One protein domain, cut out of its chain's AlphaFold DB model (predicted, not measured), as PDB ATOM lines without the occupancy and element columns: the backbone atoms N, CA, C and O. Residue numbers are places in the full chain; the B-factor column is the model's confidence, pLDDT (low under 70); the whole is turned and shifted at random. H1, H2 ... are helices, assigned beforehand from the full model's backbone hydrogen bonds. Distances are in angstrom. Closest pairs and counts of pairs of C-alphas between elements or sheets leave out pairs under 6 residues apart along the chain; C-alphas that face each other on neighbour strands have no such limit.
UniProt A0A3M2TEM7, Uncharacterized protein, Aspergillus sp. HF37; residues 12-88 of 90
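Overview. This is residues 12 to 88 of the 90 residues of an uncharacterized protein of Aspergillus sp. HF37 (UniProt A0A3M2TEM7). One long helix, H2, runs along the longest axis of the domain, and three shorter helices, H1, H3 and H5, follow one another along one side of it, each at a large angle to it. H1 packs on the first half of H2, H3 crosses farther along, near the middle of the domain, and H5 comes nearest to H2 close to its last residues, while the very short H4 lies on the way from H3 to H5 and the loop of residues 22 to 27 sticks out at one end. The printed part has 77 residues with five named helices, in the order H1, H2, H3, H4, H5, and no named strand, and its class is all helix. It is compact, with a radius of gyration of the C-alphas of 12.7 A, yet elongated in outline, spanning 36 by 23 by 21 A.

Along the chain. H1 is residues 12 to 22, 15.2 A from first to last C-alpha, and begins at C-alpha 12, at (-19.063, 10.698, 25.002). After a short link of 7 residues comes H2, residues 30 to 49, the longest helix, which covers 28.2 A from C-alpha 30 at (-23.029, 12.878, 11.684) to C-alpha 49 at (-37.370, 22.901, 33.815). A short link of 8 residues leads to H3, residues 58 to 66, 12.3 A long. A tight link of 1 residue separates it from H4, residues 68 to 71, 5.1 A long. A tight link of 3 residues then leads to H5, residues 75 to 87, 18.5 A long, which ends at C-alpha 87, at (-21.362, 31.774, 39.796).

Arrangement. H2 is the hub, touching H1, H3 and H5. H1 touches H2 along residues 32 to 39 of H2 alone, with 13 pairs of C-alphas within 8 A, and the closest C-alphas are those of Ala 16 and Thr 32, 5.0 A apart. H1 and H2 run opposite ways at a steep tilt of 60 degrees. H3 touches H2 at residues 36 to 43 of H2 alone, where the closest C-alphas, of Ile 40 and Phe 64, are 6.7 A apart. These two run opposite ways at a tilt of 68 degrees, steep but only just short of about perpendicular. H5 only just touches H2, with 3 pairs of C-alphas within 8 A, through residues 76 to 80 of H5 and 47 to 48 of H2 alone. The closest C-alphas there are those of Ile 47 and Ala 80, 7.4 A apart, and the lines are about perpendicular at 84 degrees. H3 is close to but not clearly touching H1, the closest C-alphas being those of Leu 17 and Leu 63, 7.2 A apart. H3 and H5 are also close but not clearly touching, with the C-alphas of Phe 61 and Phe 84 closest at 7.7 A; they run opposite ways at a tilt of 32 degrees, shallow but only just short of steep. H3 and H4 meet only through their link, and H4 is close to but not clearly touching H5, with the C-alphas of Phe 71 and Ala 77 closest at 6.1 A. H1 is apart from H4 and H5, and H2 is apart from H4. In H1, H2, H3 and H5 every O i to N i+4 pair is within hydrogen-bond range; H4 is too short for such a pair.

Size, cuts and confidence. The two C-alphas farthest apart in the domain, those of Asp 25 and Asp 52, are 37.6 A apart. The printed part has no cut and no long link. Residues 22 to 27, of which 22 belongs to H1, stand free. The mean pLDDT of the printed part is 85.1, and residues 24 to 26 are under 70.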
ATOM      1  N   ASP A  12     -18.618  10.742  26.396       83.75
ATOM      2  CA  ASP A  12     -19.063  10.698  25.002       83.75
ATOM      3  C   ASP A  12     -19.296  12.104  24.417       83.75
ATOM      4  O   ASP A  12     -18.782  12.442  23.356       83.75
ATOM      5  N   VAL A  13     -19.972  12.982  25.171       85.75
ATOM      6  CA  VAL A  13     -20.221  14.375  24.761       85.75
ATOM      7  C   VAL A  13     -18.930  15.177  24.707       85.75
ATOM      8  O   VAL A  13     -18.748  15.980  23.796       85.75
ATOM      9  N   ARG A  14     -18.017  14.948  25.658       84.56
ATOM     10  CA  ARG A  14     -16.700  15.594  25.661       84.56
ATOM     11  C   ARG A  14     -15.895  15.201  24.428       84.56
ATOM     12  O   ARG A  14     -15.462  16.085  23.698       84.56
ATOM     13  N   GLN A  15     -15.795  13.903  24.159       86.75
ATOM     14  CA  GLN A  15     -15.092  13.389  22.990       86.75
ATOM     15  C   GLN A  15     -15.730  13.892  21.691       86.75
ATOM     16  O   GLN A  15     -15.020  14.257  20.757       86.75
ATOM     17  N   ALA A  16     -17.060  13.959  21.630       88.75
ATOM     18  CA  ALA A  16     -17.774  14.510  20.488       88.75
ATOM     19  C   ALA A  16     -17.476  16.008  20.281       88.75
ATOM     20  O   ALA A  16     -17.253  16.449  19.157       88.75
ATOM     21  N   LEU A  17     -17.407  16.795  21.360       86.50
ATOM     22  CA  LEU A  17     -17.045  18.216  21.310       86.50
ATOM     23  C   LEU A  17     -15.603  18.422  20.853       86.50
ATOM     24  O   LEU A  17     -15.326  19.340  20.085       86.50
ATOM     25  N   GLU A  18     -14.689  17.583  21.333       86.56
ATOM     26  CA  GLU A  18     -13.294  17.597  20.910       86.56
ATOM     27  C   GLU A  18     -13.184  17.259  19.425       86.56
ATOM     28  O   GLU A  18     -12.535  17.998  18.692       86.56
ATOM     29  N   GLN A  19     -13.874  16.221  18.949       86.25
ATOM     30  CA  GLN A  19     -13.910  15.889  17.523       86.25
ATOM     31  C   GLN A  19     -14.480  17.035  16.691       86.25
ATOM     32  O   GLN A  19     -13.825  17.474  15.754       86.25
ATOM     33  N   ALA A  20     -15.630  17.587  17.085       85.69
ATOM     34  CA  ALA A  20     -16.257  18.700  16.382       85.69
ATOM     35  C   ALA A  20     -15.359  19.945  16.302       85.69
ATOM     36  O   ALA A  20     -15.381  20.659  15.306       85.69
ATOM     37  N   ARG A  21     -14.553  20.203  17.340       82.75
ATOM     38  CA  ARG A  21     -13.570  21.297  17.359       82.75
ATOM     39  C   ARG A  21     -12.329  21.016  16.515       82.75
ATOM     40  O   ARG A  21     -11.749  21.963  16.001       82.75
ATOM     41  N   ASN A  22     -11.911  19.754  16.413       84.06
ATOM     42  CA  ASN A  22     -10.789  19.338  15.567       84.06
ATOM     43  C   ASN A  22     -11.195  19.166  14.091       84.06
ATOM     44  O   ASN A  22     -10.327  19.032  13.237       84.06
ATOM     45  N   SER A  23     -12.492  19.165  13.768       78.38
ATOM     46  CA  SER A  23     -12.988  19.162  12.389       78.38
ATOM     47  C   SER A  23     -12.749  20.527  11.724       78.38
ATOM     48  O   SER A  23     -13.592  21.419  11.795       78.38
ATOM     49  N   GLU A  24     -11.597  20.687  11.069       58.50
ATOM     50  CA  GLU A  24     -11.154  21.939  10.427       58.50
ATOM     51  C   GLU A  24     -12.061  22.403   9.265       58.50
ATOM     52  O   GLU A  24     -12.192  23.602   9.028       58.50
ATOM     53  N   ASP A  25     -12.765  21.485   8.594       64.69
ATOM     54  CA  ASP A  25     -13.621  21.781   7.432       64.69
ATOM     55  C   ASP A  25     -15.095  22.083   7.780       64.69
ATOM     56  O   ASP A  25     -15.949  22.165   6.897       64.69
ATOM     57  N   GLY A  26     -15.450  22.185   9.067       60.59
ATOM     58  CA  GLY A  26     -16.848  22.365   9.498       60.59
ATOM     59  C   GLY A  26     -17.752  21.144   9.255       60.59
ATOM     60  O   GLY A  26     -18.918  21.140   9.652       60.59
ATOM     61  N   HIS A  27     -17.210  20.080   8.658       72.06
ATOM     62  CA  HIS A  27     -17.844  18.775   8.533       72.06
ATOM     63  C   HIS A  27     -17.593  17.958   9.800       72.06
ATOM     64  O   HIS A  27     -16.646  17.179   9.900       72.06
ATOM     65  N   VAL A  28     -18.466  18.152  10.783       82.44
ATOM     66  CA  VAL A  28     -18.555  17.258  11.938       82.44
ATOM     67  C   VAL A  28     -19.212  15.956  11.492       82.44
ATOM     68  O   VAL A  28     -20.233  15.976  10.804       82.44
ATOM     69  N   ASP A  29     -18.630  14.827  11.893       86.88
ATOM     70  CA  ASP A  29     -19.202  13.511  11.622       86.88
ATOM     71  C   ASP A  29     -20.668  13.441  12.118       86.88
ATOM     72  O   ASP A  29     -20.963  13.898  13.228       86.88
ATOM     73  N   PRO A  30     -21.611  12.892  11.330       84.88
ATOM     74  CA  PRO A  30     -23.029  12.878  11.684       84.88
ATOM     75  C   PRO A  30     -23.325  12.149  13.002       84.88
ATOM     76  O   PRO A  30     -24.266  12.525  13.701       84.88
ATOM     77  N   HIS A  31     -22.527  11.146  13.381       86.38
ATOM     78  CA  HIS A  31     -22.651  10.490  14.682       86.38
ATOM     79  C   HIS A  31     -22.233  11.441  15.809       86.38
ATOM     80  O   HIS A  31     -22.965  11.612  16.785       86.38
ATOM     81  N   THR A  32     -21.101  12.128  15.645       88.31
ATOM     82  CA  THR A  32     -20.637  13.169  16.577       88.31
ATOM     83  C   THR A  32     -21.674  14.286  16.731       88.31
ATOM     84  O   THR A  32     -22.008  14.681  17.850       88.31
ATOM     85  N   ALA A  33     -22.247  14.756  15.622       87.44
ATOM     86  CA  ALA A  33     -23.309  15.756  15.634       87.44
ATOM     87  C   ALA A  33     -24.554  15.258  16.389       87.44
ATOM     88  O   ALA A  33     -25.071  15.979  17.241       87.44
ATOM     89  N   ALA A  34     -24.990  14.013  16.165       89.81
ATOM     90  CA  ALA A  34     -26.147  13.428  16.848       89.81
ATOM     91  C   ALA A  34     -25.957  13.321  18.374       89.81
ATOM     92  O   ALA A  34     -26.891  13.580  19.144       89.81
ATOM     93  N   VAL A  35     -24.743  12.984  18.826       90.25
ATOM     94  CA  VAL A  35     -24.378  12.972  20.253       90.25
ATOM     95  C   VAL A  35     -24.495  14.376  20.847       90.25
ATOM     96  O   VAL A  35     -25.174  14.568  21.862       90.25
ATOM     97  N   LEU A  36     -23.884  15.370  20.194       89.31
ATOM     98  CA  LEU A  36     -23.920  16.767  20.630       89.31
ATOM     99  C   LEU A  36     -25.349  17.320  20.658       89.31
ATOM    100  O   LEU A  36     -25.735  17.963  21.636       89.31
ATOM    101  N   GLU A  37     -26.154  17.023  19.637       90.06
ATOM    102  CA  GLU A  37     -27.562  17.420  19.556       90.06
ATOM    103  C   GLU A  37     -28.412  16.795  20.670       90.06
ATOM    104  O   GLU A  37     -29.218  17.476  21.316       90.06
ATOM    105  N   THR A  38     -28.206  15.511  20.960       90.31
ATOM    106  CA  THR A  38     -28.904  14.828  22.058       90.31
ATOM    107  C   THR A  38     -28.545  15.451  23.406       90.31
ATOM    108  O   THR A  38     -29.416  15.672  24.254       90.31
ATOM    109  N   ALA A  39     -27.265  15.760  23.609       89.94
ATOM    110  CA  ALA A  39     -26.773  16.359  24.839       89.94
ATOM    111  C   ALA A  39     -27.313  17.776  25.051       89.94
ATOM    112  O   ALA A  39     -27.829  18.071  26.132       89.94
ATOM    113  N   ILE A  40     -27.273  18.631  24.021       89.44
ATOM    114  CA  ILE A  40     -27.779  20.003  24.131       89.44
ATOM    115  C   ILE A  40     -29.298  20.029  24.303       89.44
ATOM    116  O   ILE A  40     -29.805  20.846  25.065       89.44
ATOM    117  N   THR A  41     -30.032  19.099  23.685       89.81
ATOM    118  CA  THR A  41     -31.488  18.985  23.866       89.81
ATOM    119  C   THR A  41     -31.840  18.659  25.317       89.81
ATOM    120  O   THR A  41     -32.718  19.294  25.905       89.81
ATOM    121  N   LYS A  42     -31.119  17.715  25.936       89.38
ATOM    122  CA  LYS A  42     -31.297  17.372  27.356       89.38
ATOM    123  C   LYS A  42     -30.894  18.522  28.278       89.38
ATOM    124  O   LYS A  42     -31.628  18.838  29.212       89.38
ATOM    125  N   LEU A  43     -29.758  19.164  28.003       89.06
ATOM    126  CA  LEU A  43     -29.299  20.336  28.750       89.06
ATOM    127  C   LEU A  43     -30.343  21.457  28.695       89.06
ATOM    128  O   LEU A  43     -30.733  22.004  29.723       89.06
ATOM    129  N   TRP A  44     -30.863  21.745  27.505       88.88
ATOM    130  CA  TRP A  44     -31.887  22.759  27.300       88.88
ATOM    131  C   TRP A  44     -33.200  22.424  28.015       88.88
ATOM    132  O   TRP A  44     -33.817  23.307  28.609       88.88
ATOM    133  N   ALA A  45     -33.617  21.156  28.021       89.44
ATOM    134  CA  ALA A  45     -34.771  20.712  28.800       89.44
ATOM    135  C   ALA A  45     -34.569  20.942  30.309       89.44
ATOM    136  O   ALA A  45     -35.474  21.436  30.977       89.44
ATOM    137  N   ASN A  46     -33.370  20.675  30.838       87.75
ATOM    138  CA  ASN A  46     -33.045  20.924  32.247       87.75
ATOM    139  C   ASN A  46     -33.059  22.415  32.601       87.75
ATOM    140  O   ASN A  46     -33.597  22.788  33.647       87.75
ATOM    141  N   ILE A  47     -32.502  23.261  31.728       87.62
ATOM    142  CA  ILE A  47     -32.528  24.719  31.892       87.62
ATOM    143  C   ILE A  47     -33.976  25.212  31.880       87.62
ATOM    144  O   ILE A  47     -34.352  25.996  32.740       87.62
ATOM    145  N   GLN A  48     -34.814  24.737  30.957       86.56
ATOM    146  CA  GLN A  48     -36.226  25.131  30.900       86.56
ATOM    147  C   GLN A  48     -37.039  24.623  32.094       86.56
ATOM    148  O   GLN A  48     -37.943  25.319  32.543       86.56
ATOM    149  N   ALA A  49     -36.722  23.437  32.621       88.50
ATOM    150  CA  ALA A  49     -37.370  22.901  33.815       88.50
ATOM    151  C   ALA A  49     -37.004  23.693  35.081       88.50
ATOM    152  O   ALA A  49     -37.806  23.789  36.006       88.50
ATOM    153  N   ARG A  50     -35.791  24.261  35.133       85.81
ATOM    154  CA  ARG A  50     -35.294  25.079  36.250       85.81
ATOM    155  C   ARG A  50     -34.696  26.389  35.733       85.81
ATOM    156  O   ARG A  50     -33.498  26.632  35.903       85.81
ATOM    157  N   PRO A  51     -35.527  27.267  35.151       83.12
ATOM    158  CA  PRO A  51     -35.060  28.442  34.435       83.12
ATOM    159  C   PRO A  51     -34.504  29.505  35.361       83.12
ATOM    160  O   PRO A  51     -33.930  30.451  34.835       83.12
ATOM    161  N   ASP A  52     -34.635  29.350  36.684       81.81
ATOM    162  CA  ASP A  52     -34.147  30.270  37.716       81.81
ATOM    163  C   ASP A  52     -33.053  29.709  38.628       81.81
ATOM    164  O   ASP A  52     -32.302  30.479  39.217       81.81
ATOM    165  N   SER A  53     -32.895  28.386  38.674       84.81
ATOM    166  CA  SER A  53     -31.968  27.722  39.604       84.81
ATOM    167  C   SER A  53     -30.887  26.895  38.916       84.81
ATOM    168  O   SER A  53     -29.946  26.468  39.576       84.81
ATOM    169  N   TYR A  54     -31.010  26.628  37.613       86.75
ATOM    170  CA  TYR A  54     -29.988  25.882  36.888       86.75
ATOM    171  C   TYR A  54     -28.762  26.763  36.622       86.75
ATOM    172  O   TYR A  54     -28.889  27.845  36.038       86.75
ATOM    173  N   VAL A  55     -27.591  26.277  37.033       86.94
ATOM    174  CA  VAL A  55     -26.275  26.870  36.769       86.94
ATOM    175  C   VAL A  55     -25.501  25.891  35.894       86.94
ATOM    176  O   VAL A  55     -25.464  24.701  36.194       86.94
ATOM    177  N   LEU A  56     -24.941  26.393  34.795       86.81
ATOM    178  CA  LEU A  56     -24.128  25.600  33.872       86.81
ATOM    179  C   LEU A  56     -22.764  25.296  34.503       86.81
ATOM    180  O   LEU A  56     -22.193  26.152  35.169       86.81
ATOM    181  N   ASP A  57     -22.211  24.115  34.251       86.62
ATOM    182  CA  ASP A  57     -20.781  23.856  34.458       86.62
ATOM    183  C   ASP A  57     -19.949  24.332  33.249       86.62
ATOM    184  O   ASP A  57     -20.488  24.544  32.162       86.62
ATOM    185  N   ALA A  58     -18.625  24.450  33.389       84.12
ATOM    186  CA  ALA A  58     -17.720  24.818  32.295       84.12
ATOM    187  C   ALA A  58     -17.888  23.936  31.038       84.12
ATOM    188  O   ALA A  58     -17.846  24.434  29.910       84.12
ATOM    189  N   HIS A  59     -18.122  22.634  31.218       84.56
ATOM    190  CA  HIS A  59     -18.334  21.698  30.107       84.56
ATOM    191  C   HIS A  59     -19.691  21.906  29.423       84.56
ATOM    192  O   HIS A  59     -19.777  21.972  28.195       84.56
ATOM    193  N   GLU A  60     -20.750  22.070  30.214       88.12
ATOM    194  CA  GLU A  60     -22.094  22.351  29.706       88.12
ATOM    195  C   GLU A  60     -22.139  23.709  29.010       88.12
ATOM    196  O   GLU A  60     -22.781  23.856  27.974       88.12
ATOM    197  N   PHE A  61     -21.410  24.689  29.541       87.38
ATOM    198  CA  PHE A  61     -21.235  25.991  28.928       87.38
ATOM    199  C   PHE A  61     -20.508  25.882  27.586       87.38
ATOM    200  O   PHE A  61     -20.924  26.524  26.627       87.38
ATOM    201  N   ALA A  62     -19.473  25.044  27.467       87.88
ATOM    202  CA  ALA A  62     -18.792  24.813  26.193       87.88
ATOM    203  C   ALA A  62     -19.729  24.203  25.135       87.88
ATOM    204  O   ALA A  62     -19.745  24.679  23.997       87.88
ATOM    205  N   LEU A  63     -20.544  23.211  25.517       87.56
ATOM    206  CA  LEU A  63     -21.587  22.638  24.657       87.56
ATOM    207  C   LEU A  63     -22.635  23.688  24.271       87.56
ATOM    208  O   LEU A  63     -22.996  23.826  23.106       87.56
ATOM    209  N   PHE A  64     -23.108  24.461  25.247       88.56
ATOM    210  CA  PHE A  64     -24.093  25.512  25.031       88.56
ATOM    211  C   PHE A  64     -23.566  26.603  24.092       88.56
ATOM    212  O   PHE A  64     -24.279  27.060  23.200       88.56
ATOM    213  N   ASN A  65     -22.300  26.988  24.259       87.00
ATOM    214  CA  ASN A  65     -21.636  27.991  23.440       87.00
ATOM    215  C   ASN A  65     -21.430  27.504  21.997       87.00
ATOM    216  O   ASN A  65     -21.586  28.288  21.066       87.00
ATOM    217  N   TYR A  66     -21.165  26.208  21.796       86.00
ATOM    218  CA  TYR A  66     -21.118  25.610  20.458       86.00
ATOM    219  C   TYR A  66     -22.447  25.794  19.703       86.00
ATOM    220  O   TYR A  66     -22.451  26.150  18.530       86.00
ATOM    221  N   PHE A  67     -23.587  25.664  20.391       86.88
ATOM    222  CA  PHE A  67     -24.918  25.901  19.816       86.88
ATOM    223  C   PHE A  67     -25.461  27.322  20.047       86.88
ATOM    224  O   PHE A  67     -26.666  27.555  19.905       86.88
ATOM    225  N   ARG A  68     -24.610  28.300  20.389       83.19
ATOM    226  CA  ARG A  68     -25.062  29.655  20.747       83.19
ATOM    227  C   ARG A  68     -25.887  30.314  19.648       83.19
ATOM    228  O   ARG A  68     -26.851  30.996  19.971       83.19
ATOM    229  N   ASP A  69     -25.533  30.111  18.381       83.25
ATOM    230  CA  ASP A  69     -26.259  30.687  17.241       83.25
ATOM    231  C   ASP A  69     -27.748  30.284  17.246       83.25
ATOM    232  O   ASP A  69     -28.643  31.128  17.171       83.25
ATOM    233  N   ARG A  70     -28.018  29.002  17.528       81.69
ATOM    234  CA  ARG A  70     -29.370  28.435  17.628       81.69
ATOM    235  C   ARG A  70     -30.169  29.006  18.803       81.69
ATOM    236  O   ARG A  70     -31.370  29.240  18.681       81.69
ATOM    237  N   PHE A  71     -29.523  29.222  19.951       80.56
ATOM    238  CA  PHE A  71     -30.189  29.629  21.199       80.56
ATOM    239  C   PHE A  71     -30.092  31.129  21.512       80.56
ATOM    240  O   PHE A  71     -30.744  31.592  22.449       80.56
ATOM    241  N   GLY A  72     -29.328  31.907  20.744       73.50
ATOM    242  CA  GLY A  72     -28.985  33.302  21.051       73.50
ATOM    243  C   GLY A  72     -30.188  34.243  21.156       73.50
ATOM    244  O   GLY A  72     -30.161  35.212  21.916       73.50
ATOM    245  N   HIS A  73     -31.282  33.915  20.472       79.69
ATOM    246  CA  HIS A  73     -32.526  34.684  20.510       79.69
ATOM    247  C   HIS A  73     -33.364  34.420  21.775       79.69
ATOM    248  O   HIS A  73     -34.251  35.206  22.113       79.69
ATOM    249  N   SER A  74     -33.081  33.346  22.523       84.75
ATOM    250  CA  SER A  74     -33.873  32.973  23.694       84.75
ATOM    251  C   SER A  74     -33.498  33.803  24.936       84.75
ATOM    252  O   SER A  74     -32.324  33.901  25.304       84.75
ATOM    253  N   PRO A  75     -34.471  34.393  25.656       86.25
ATOM    254  CA  PRO A  75     -34.199  35.060  26.930       86.25
ATOM    255  C   PRO A  75     -33.710  34.080  28.009       86.25
ATOM    256  O   PRO A  75     -32.909  34.459  28.859       86.25
ATOM    257  N   VAL A  76     -34.141  32.815  27.948       86.62
ATOM    258  CA  VAL A  76     -33.702  31.756  28.871       86.62
ATOM    259  C   VAL A  76     -32.210  31.469  28.690       86.62
ATOM    260  O   VAL A  76     -31.482  31.366  29.673       86.62
ATOM    261  N   ALA A  77     -31.738  31.445  27.440       85.88
ATOM    262  CA  ALA A  77     -30.326  31.272  27.106       85.88
ATOM    263  C   ALA A  77     -29.464  32.381  27.714       85.88
ATOM    264  O   ALA A  77     -28.472  32.112  28.389       85.88
ATOM    265  N   ARG A  78     -29.882  33.640  27.535       87.31
ATOM    266  CA  ARG A  78     -29.179  34.803  28.095       87.31
ATOM    267  C   ARG A  78     -29.105  34.759  29.620       87.31
ATOM    268  O   ARG A  78     -28.052  35.045  30.178       87.31
ATOM    269  N   ARG A  79     -30.194  34.368  30.293       88.56
ATOM    270  CA  ARG A  79     -30.216  34.209  31.758       88.56
ATOM    271  C   ARG A  79     -29.296  33.084  32.228       88.56
ATOM    272  O   ARG A  79     -28.563  33.286  33.187       88.56
ATOM    273  N   ALA A  80     -29.298  31.939  31.545       87.81
ATOM    274  CA  ALA A  80     -28.414  30.822  31.875       87.81
ATOM    275  C   ALA A  80     -26.929  31.213  31.755       87.81
ATOM    276  O   ALA A  80     -26.150  30.935  32.663       87.81
ATOM    277  N   VAL A  81     -26.557  31.933  30.688       87.88
ATOM    278  CA  VAL A  81     -25.198  32.475  30.507       87.88
ATOM    279  C   VAL A  81     -24.851  33.486  31.598       87.88
ATOM    280  O   VAL A  81     -23.775  33.404  32.176       87.88
ATOM    281  N   ALA A  82     -25.750  34.422  31.913       88.69
ATOM    282  CA  ALA A  82     -25.507  35.401  32.970       88.69
ATOM    283  C   ALA A  82     -25.251  34.726  34.328       88.69
ATOM    284  O   ALA A  82     -24.328  35.116  35.033       88.69
ATOM    285  N   ARG A  83     -26.010  33.676  34.666       88.00
ATOM    286  CA  ARG A  83     -25.810  32.918  35.912       88.00
ATOM    287  C   ARG A  83     -24.525  32.125  35.947       88.00
ATOM    288  O   ARG A  83     -23.922  32.039  37.010       88.00
ATOM    289  N   PHE A  84     -24.139  31.542  34.813       88.56
ATOM    290  CA  PHE A  84     -22.836  30.907  34.690       88.56
ATOM    291  C   PHE A  84     -21.750  31.895  35.112       88.56
ATOM    292  O   PHE A  84     -21.024  31.604  36.047       88.56
ATOM    293  N   TRP A  85     -21.718  33.092  34.519       88.50
ATOM    294  CA  TRP A  85     -20.733  34.122  34.869       88.50
ATOM    295  C   TRP A  85     -20.847  34.628  36.311       88.50
ATOM    296  O   TRP A  85     -19.826  34.872  36.938       88.50
ATOM    297  N   ASP A  86     -22.062  34.759  36.842       89.00
ATOM    298  CA  ASP A  86     -22.304  35.175  38.232       89.00
ATOM    299  C   ASP A  86     -21.766  34.157  39.257       89.00
ATOM    300  O   ASP A  86     -21.229  34.533  40.295       89.00
ATOM    301  N   ASN A  87     -21.854  32.859  38.940       84.62
ATOM    302  CA  ASN A  87     -21.362  31.774  39.796       84.62
ATOM    303  C   ASN A  87     -19.924  31.347  39.466       84.62
ATOM    304  O   ASN A  87     -19.302  30.626  40.246       84.62
ATOM    305  N   TYR A  88     -19.385  31.770  38.321       82.00
ATOM    306  CA  TYR A  88     -18.039  31.432  37.885       82.00
ATOM    307  C   TYR A  88     -17.019  32.300  38.627       82.00
ATOM    308  O   TYR A  88     -16.707  33.424  38.236       82.00
TER     309      TYR A  88